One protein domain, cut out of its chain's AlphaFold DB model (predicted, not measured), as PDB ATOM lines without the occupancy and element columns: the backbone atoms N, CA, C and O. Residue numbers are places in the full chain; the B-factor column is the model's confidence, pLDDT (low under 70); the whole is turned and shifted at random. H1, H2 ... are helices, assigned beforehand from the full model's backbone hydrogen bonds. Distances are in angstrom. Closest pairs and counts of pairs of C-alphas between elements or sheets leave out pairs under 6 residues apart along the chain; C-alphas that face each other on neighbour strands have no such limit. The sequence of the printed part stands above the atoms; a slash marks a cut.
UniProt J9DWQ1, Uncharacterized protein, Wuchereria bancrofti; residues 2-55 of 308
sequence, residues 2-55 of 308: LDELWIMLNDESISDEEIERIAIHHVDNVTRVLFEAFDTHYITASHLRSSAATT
ATOM      1  N   LEU A   2      30.254  -2.221 -21.935       70.00
ATOM      2  CA  LEU A   2      29.016  -3.023 -21.963       70.00
ATOM      3  C   LEU A   2      29.056  -4.108 -23.047       70.00
ATOM      4  O   LEU A   2      28.666  -5.235 -22.779       70.00
ATOM      5  N   ASP A   3      29.640  -3.805 -24.207       75.94
ATOM      6  CA  ASP A   3      29.801  -4.783 -25.290       75.94
ATOM      7  C   ASP A   3      30.782  -5.917 -24.942       75.94
ATOM      8  O   ASP A   3      30.580  -7.055 -25.348       75.94
ATOM      9  N   GLU A   4      31.824  -5.637 -24.150       74.38
ATOM     10  CA  GLU A   4      32.784  -6.661 -23.704       74.38
ATOM     11  C   GLU A   4      32.170  -7.580 -22.647       74.38
ATOM     12  O   GLU A   4      32.306  -8.797 -22.745       74.38
ATOM     13  N   LEU A   5      31.439  -7.013 -21.678       74.12
ATOM     14  CA  LEU A   5      30.677  -7.798 -20.703       74.12
ATOM     15  C   LEU A   5      29.594  -8.635 -21.390       74.12
ATOM     16  O   LEU A   5      29.405  -9.789 -21.027       74.12
ATOM     17  N   TRP A   6      28.925  -8.089 -22.410       79.06
ATOM     18  CA  TRP A   6      27.903  -8.796 -23.187       79.06
ATOM     19  C   TRP A   6      28.465  -9.997 -23.959       79.06
ATOM     20  O   TRP A   6      27.825 -11.044 -24.022       79.06
ATOM     21  N   ILE A   7      29.674  -9.872 -24.518       81.38
ATOM     22  CA  ILE A   7      30.365 -10.980 -25.191       81.38
ATOM     23  C   ILE A   7      30.771 -12.063 -24.183       81.38
ATOM     24  O   ILE A   7      30.558 -13.240 -24.456       81.38
ATOM     25  N   MET A   8      31.294 -11.679 -23.013       75.75
ATOM     26  CA  MET A   8      31.684 -12.626 -21.955       75.75
ATOM     27  C   MET A   8      30.488 -13.372 -21.358       75.75
ATOM     28  O   MET A   8      30.612 -14.539 -21.008       75.75
ATOM     29  N   LEU A   9      29.324 -12.725 -21.277       78.94
ATOM     30  CA  LEU A   9      28.093 -13.331 -20.762       78.94
ATOM     31  C   LEU A   9      27.495 -14.384 -21.712       78.94
ATOM     32  O   LEU A   9      26.714 -15.226 -21.283       78.94
ATOM     33  N   ASN A  10      27.856 -14.325 -22.996       81.62
ATOM     34  CA  ASN A  10      27.435 -15.275 -24.028       81.62
ATOM     35  C   ASN A  10      28.467 -16.386 -24.291       81.62
ATOM     36  O   ASN A  10      28.246 -17.223 -25.169       81.62
ATOM     37  N   ASP A  11      29.590 -16.393 -23.571       80.50
ATOM     38  CA  ASP A  11      30.625 -17.416 -23.683       80.50
ATOM     39  C   ASP A  11      30.448 -18.466 -22.573       80.50
ATOM     40  O   ASP A  11      30.739 -18.215 -21.406       80.50
ATOM     41  N   GLU A  12      29.982 -19.669 -22.935       73.75
ATOM     42  CA  GLU A  12      29.733 -20.780 -21.994       73.75
ATOM     43  C   GLU A  12      31.006 -21.303 -21.293       73.75
ATOM     44  O   GLU A  12      30.923 -22.148 -20.399       73.75
ATOM     45  N   SER A  13      32.194 -20.844 -21.701       79.12
ATOM     46  CA  SER A  13      33.471 -21.270 -21.120       79.12
ATOM     47  C   SER A  13      33.884 -20.498 -19.860       79.12
ATOM     48  O   SER A  13      34.801 -20.930 -19.156       79.12
ATOM     49  N   ILE A  14      33.216 -19.382 -19.556       80.19
ATOM     50  CA  ILE A  14      33.559 -18.487 -18.447       80.19
ATOM     51  C   ILE A  14      32.585 -18.730 -17.289       80.19
ATOM     52  O   ILE A  14      31.374 -18.738 -17.473       80.19
ATOM     53  N   SER A  15      33.101 -18.936 -16.073       82.06
ATOM     54  CA  SER A  15      32.248 -19.127 -14.895       82.06
ATOM     55  C   SER A  15      31.602 -17.818 -14.444       82.06
ATOM     56  O   SER A  15      32.285 -16.793 -14.388       82.06
ATOM     57  N   ASP A  16      30.350 -17.886 -13.993       80.94
ATOM     58  CA  ASP A  16      29.583 -16.738 -13.487       80.94
ATOM     59  C   ASP A  16      30.332 -15.924 -12.411       80.94
ATOM     60  O   ASP A  16      30.290 -14.695 -12.429       80.94
ATOM     61  N   GLU A  17      31.097 -16.578 -11.526       82.88
ATOM     62  CA  GLU A  17      31.907 -15.900 -10.494       82.88
ATOM     63  C   GLU A  17      33.025 -15.015 -11.078       82.88
ATOM     64  O   GLU A  17      33.388 -13.991 -10.497       82.88
ATOM     65  N   GLU A  18      33.582 -15.396 -12.228       81.94
ATOM     66  CA  GLU A  18      34.651 -14.648 -12.901       81.94
ATOM     67  C   GLU A  18      34.062 -13.413 -13.600       81.94
ATOM     68  O   GLU A  18      34.615 -12.313 -13.508       81.94
ATOM     69  N   ILE A  19      32.885 -13.571 -14.218       81.56
ATOM     70  CA  ILE A  19      32.116 -12.476 -14.825       81.56
ATOM     71  C   ILE A  19      31.715 -11.461 -13.748       81.56
ATOM     72  O   ILE A  19      31.900 -10.258 -13.939       81.56
ATOM     73  N   GLU A  20      31.230 -11.930 -12.595       84.69
ATOM     74  CA  GLU A  20      30.854 -11.069 -11.472       84.69
ATOM     75  C   GLU A  20      32.059 -10.280 -10.935       84.69
ATOM     76  O   GLU A  20      31.967  -9.066 -10.743       84.69
ATOM     77  N   ARG A  21      33.226 -10.919 -10.767       85.25
ATOM     78  CA  ARG A  21      34.453 -10.225 -10.332       85.25
ATOM     79  C   ARG A  21      34.892  -9.141 -11.309       85.25
ATOM     80  O   ARG A  21      35.256  -8.047 -10.873       85.25
ATOM     81  N   ILE A  22      34.861  -9.427 -12.610       83.06
ATOM     82  CA  ILE A  22      35.241  -8.461 -13.646       83.06
ATOM     83  C   ILE A  22      34.241  -7.302 -13.677       83.06
ATOM     84  O   ILE A  22      34.660  -6.146 -13.728       83.06
ATOM     85  N   ALA A  23      32.940  -7.586 -13.574       82.56
ATOM     86  CA  ALA A  23      31.901  -6.564 -13.516       82.56
ATOM     87  C   ALA A  23      32.069  -5.649 -12.291       82.56
ATOM     88  O   ALA A  23      32.076  -4.429 -12.448       82.56
ATOM     89  N   ILE A  24      32.286  -6.212 -11.097       86.38
ATOM     90  CA  ILE A  24      32.514  -5.441  -9.863       86.38
ATOM     91  C   ILE A  24      33.769  -4.574  -9.984       86.38
ATOM     92  O   ILE A  24      33.723  -3.388  -9.663       86.38
ATOM     93  N   HIS A  25      34.876  -5.128 -10.487       85.38
ATOM     94  CA  HIS A  25      36.107  -4.363 -10.701       85.38
ATOM     95  C   HIS A  25      35.891  -3.209 -11.688       85.38
ATOM     96  O   HIS A  25      36.427  -2.114 -11.512       85.38
ATOM     97  N   HIS A  26      35.099  -3.433 -12.735       83.00
ATOM     98  CA  HIS A  26      34.820  -2.406 -13.727       83.00
ATOM     99  C   HIS A  26      33.917  -1.299 -13.174       83.00
ATOM    100  O   HIS A  26      34.202  -0.121 -13.387       83.00
ATOM    101  N   VAL A  27      32.876  -1.665 -12.420       86.12
ATOM    102  CA  VAL A  27      32.012  -0.711 -11.713       86.12
ATOM    103  C   VAL A  27      32.837   0.115 -10.730       86.12
ATOM    104  O   VAL A  27      32.758   1.336 -10.785       86.12
ATOM    105  N   ASP A  28      33.687  -0.511  -9.909       87.06
ATOM    106  CA  ASP A  28      34.553   0.204  -8.964       87.06
ATOM    107  C   ASP A  28      35.498   1.175  -9.682       87.06
ATOM    108  O   ASP A  28      35.626   2.331  -9.285       87.06
ATOM    109  N   ASN A  29      36.100   0.759 -10.799       84.44
ATOM    110  CA  ASN A  29      36.992   1.620 -11.567       84.44
ATOM    111  C   ASN A  29      36.255   2.819 -12.189       84.44
ATOM    112  O   ASN A  29      36.738   3.947 -12.105       84.44
ATOM    113  N   VAL A  30      35.063   2.607 -12.759       82.75
ATOM    114  CA  VAL A  30      34.224   3.698 -13.283       82.75
ATOM    115  C   VAL A  30      33.783   4.621 -12.154       82.75
ATOM    116  O   VAL A  30      33.899   5.836 -12.288       82.75
ATOM    117  N   THR A  31      33.327   4.073 -11.029       83.94
ATOM    118  CA  THR A  31      32.924   4.849  -9.853       83.94
ATOM    119  C   THR A  31      34.089   5.678  -9.316       83.94
ATOM    120  O   THR A  31      33.913   6.868  -9.070       83.94
ATOM    121  N   ARG A  32      35.294   5.109  -9.205       82.25
ATOM    122  CA  ARG A  32      36.499   5.829  -8.768       82.25
ATOM    123  C   ARG A  32      36.884   6.954  -9.721       82.25
ATOM    124  O   ARG A  32      37.073   8.070  -9.254       82.25
ATOM    125  N   VAL A  33      36.952   6.688 -11.026       77.75
ATOM    126  CA  VAL A  33      37.263   7.719 -12.034       77.75
ATOM    127  C   VAL A  33      36.206   8.821 -12.026       77.75
ATOM    128  O   VAL A  33      36.545   9.996 -12.120       77.75
ATOM    129  N   LEU A  34      34.931   8.462 -11.861       76.69
ATOM    130  CA  LEU A  34      33.837   9.419 -11.763       76.69
ATOM    131  C   LEU A  34      33.987  10.303 -10.522       76.69
ATOM    132  O   LEU A  34      33.951  11.522 -10.646       76.69
ATOM    133  N   PHE A  35      34.201   9.713  -9.343       78.00
ATOM    134  CA  PHE A  35      34.413  10.463  -8.103       78.00
ATOM    135  C   PHE A  35      35.662  11.343  -8.165       78.00
ATOM    136  O   PHE A  35      35.612  12.493  -7.742       78.00
ATOM    137  N   GLU A  36      36.757  10.845  -8.737       73.94
ATOM    138  CA  GLU A  36      37.984  11.617  -8.936       73.94
ATOM    139  C   GLU A  36      37.760  12.783  -9.910       73.94
ATOM    140  O   GLU A  36      38.252  13.886  -9.675       73.94
ATOM    141  N   ALA A  37      36.958  12.595 -10.960       65.06
ATOM    142  CA  ALA A  37      36.579  13.658 -11.889       65.06
ATOM    143  C   ALA A  37      35.621  14.691 -11.259       65.06
ATOM    144  O   ALA A  37      35.759  15.890 -11.513       65.06
ATOM    145  N   PHE A  38      34.693  14.259 -10.398       68.31
ATOM    146  CA  PHE A  38      33.854  15.150  -9.588       68.31
ATOM    147  C   PHE A  38      34.699  16.005  -8.633       68.31
ATOM    148  O   PHE A  38      34.478  17.212  -8.541       68.31
ATOM    149  N   ASP A  39      35.677  15.397  -7.958       64.88
ATOM    150  CA  ASP A  39      36.509  16.056  -6.946       64.88
ATOM    151  C   ASP A  39      37.560  16.995  -7.567       64.88
ATOM    152  O   ASP A  39      37.784  18.108  -7.092       64.88
ATOM    153  N   THR A  40      38.184  16.594  -8.679       59.38
ATOM    154  CA  THR A  40      39.305  17.345  -9.275       59.38
ATOM    155  C   THR A  40      38.907  18.313 -10.391       59.38
ATOM    156  O   THR A  40      39.596  19.317 -10.588       59.38
ATOM    157  N   HIS A  41      37.829  18.040 -11.137       56.69
ATOM    158  CA  HIS A  41      37.504  18.761 -12.378       56.69
ATOM    159  C   HIS A  41      36.196  19.567 -12.338       56.69
ATOM    160  O   HIS A  41      35.808  20.116 -13.367       56.69
ATOM    161  N   TYR A  42      35.545  19.716 -11.174       55.78
ATOM    162  CA  TYR A  42      34.266  20.439 -11.038       55.78
ATOM    163  C   TYR A  42      33.193  19.955 -12.037       55.78
ATOM    164  O   TYR A  42      32.359  20.736 -12.496       55.78
ATOM    165  N   ILE A  43      33.220  18.673 -12.417       59.94
ATOM    166  CA  ILE A  43      32.220  18.102 -13.322       59.94
ATOM    167  C   ILE A  43      30.953  17.856 -12.504       59.94
ATOM    168  O   ILE A  43      30.878  16.890 -11.759       59.94
ATOM    169  N   THR A  44      29.958  18.734 -12.614       55.00
ATOM    170  CA  THR A  44      28.640  18.554 -11.977       55.00
ATOM    171  C   THR A  44      27.828  17.472 -12.703       55.00
ATOM    172  O   THR A  44      27.998  17.259 -13.902       55.00
ATOM    173  N   ALA A  45      26.889  16.810 -12.012       55.47
ATOM    174  CA  ALA A  45      26.019  15.774 -12.591       55.47
ATOM    175  C   ALA A  45      25.261  16.226 -13.859       55.47
ATOM    176  O   ALA A  45      24.959  15.402 -14.722       55.47
ATOM    177  N   SER A  46      25.012  17.530 -14.011       52.03
ATOM    178  CA  SER A  46      24.460  18.140 -15.227       52.03
ATOM    179  C   SER A  46      25.354  17.950 -16.461       52.03
ATOM    180  O   SER A  46      24.840  17.655 -17.534       52.03
ATOM    181  N   HIS A  47      26.680  18.030 -16.311       53.88
ATOM    182  CA  HIS A  47      27.647  17.817 -17.399       53.88
ATOM    183  C   HIS A  47      27.755  16.344 -17.827       53.88
ATOM    184  O   HIS A  47      28.130  16.044 -18.955       53.88
ATOM    185  N   LEU A  48      27.444  15.408 -16.927       56.31
ATOM    186  CA  LEU A  48      27.411  13.975 -17.244       56.31
ATOM    187  C   LEU A  48      26.088  13.579 -17.895       56.31
ATOM    188  O   LEU A  48      26.070  12.786 -18.836       56.31
ATOM    189  N   ARG A  49      24.982  14.162 -17.416       53.34
ATOM    190  CA  ARG A  49      23.658  14.005 -18.019       53.34
ATOM    191  C   ARG A  49      23.639  14.521 -19.458       53.34
ATOM    192  O   ARG A  49      23.107  13.819 -20.312       53.34
ATOM    193  N   SER A  50      24.285  15.658 -19.740       49.78
ATOM    194  CA  SER A  50      24.395  16.187 -21.106       49.78
ATOM    195  C   SER A  50      25.141  15.227 -22.042       49.78
ATOM    196  O   SER A  50      24.654  14.942 -23.131       49.78
ATOM    197  N   SER A  51      26.258  14.636 -21.597       50.06
ATOM    198  CA  SER A  51      27.034  13.691 -22.413       50.06
ATOM    199  C   SER A  51      26.322  12.347 -22.637       50.06
ATOM    200  O   SER A  51      26.525  11.711 -23.673       50.06
ATOM    201  N   ALA A  52      25.491  11.901 -21.689       49.84
ATOM    202  CA  ALA A  52      24.682  10.688 -21.826       49.84
ATOM    203  C   ALA A  52      23.458  10.901 -22.740       49.84
ATOM    204  O   ALA A  52      23.132  10.017 -23.532       49.84
ATOM    205  N   ALA A  53      22.828  12.080 -22.682       47.41
ATOM    206  CA  ALA A  53      21.690  12.445 -23.529       47.41
ATOM    207  C   ALA A  53      22.071  12.602 -25.012       47.41
ATOM    208  O   ALA A  53      21.296  12.223 -25.881       47.41
ATOM    209  N   THR A  54      23.296  13.043 -25.331       48.31
ATOM    210  CA  THR A  54      23.787  13.093 -26.726       48.31
ATOM    211  C   THR A  54      23.822  11.716 -27.407       48.31
ATOM    212  O   THR A  54      23.831  11.633 -28.632       48.31
ATOM    213  N   THR A  55      23.850  10.622 -26.637       49.81
ATOM    214  CA  THR A  55      24.000   9.264 -27.192       49.81
ATOM    215  C   THR A  55      22.662   8.538 -27.363       49.81
ATOM    216  O   THR A  55      22.580   7.570 -28.116       49.81
TER     217      THR A  55
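AT A GLANCE: This is residues 2 to 55 of the 308 residues of an uncharacterized protein of Wuchereria bancrofti (UniProt J9DWQ1). One long helix, H2, makes the base of an open, flat frame, with a short helix at each end on the same side of it. H1 folds back beside the first part of H2, and H3 sticks out at the far end with residues 49 to 53. The printed part has 54 residues with three named helices, H1, H2, H3, and is all helix. It is only just loose, close to extended, with a radius of gyration of the C-alphas of 14.9 A and spans of 43 by 23 by 10 A.

IN THESE COORDINATES: H1, residues 2 to 9, begins at C-alpha 2 (29.016, -3.023, -21.963) and is 10.4 A long. H2, residues 16 to 41, is 36.4 A long. H3, residues 45 to 53, is 12.2 A long and ends at C-alpha 53 (21.690, 12.445, -23.529).

HOW THE PARTS SIT: H1 and H2 form a helical hairpin, opposite ways at a shallow tilt of 16 degrees. H2 touches H1 with residues 19 to 23 alone; the closest C-alphas, of Met 8 and Ile 19, are 7.1 A apart. H2 and H3 are only just apart, closest 8.4 A; H1 and H3 are apart. In H1 and H2 every O i to N i+4 pair is within hydrogen-bond range; in H3, 4 of 5.

THE WHOLE: The C-alphas farthest apart, of Ser 13 and Tyr 42, are 42.9 A apart. The printed part has no cut and no long link. Residues 37 to 55 have pLDDT under 70.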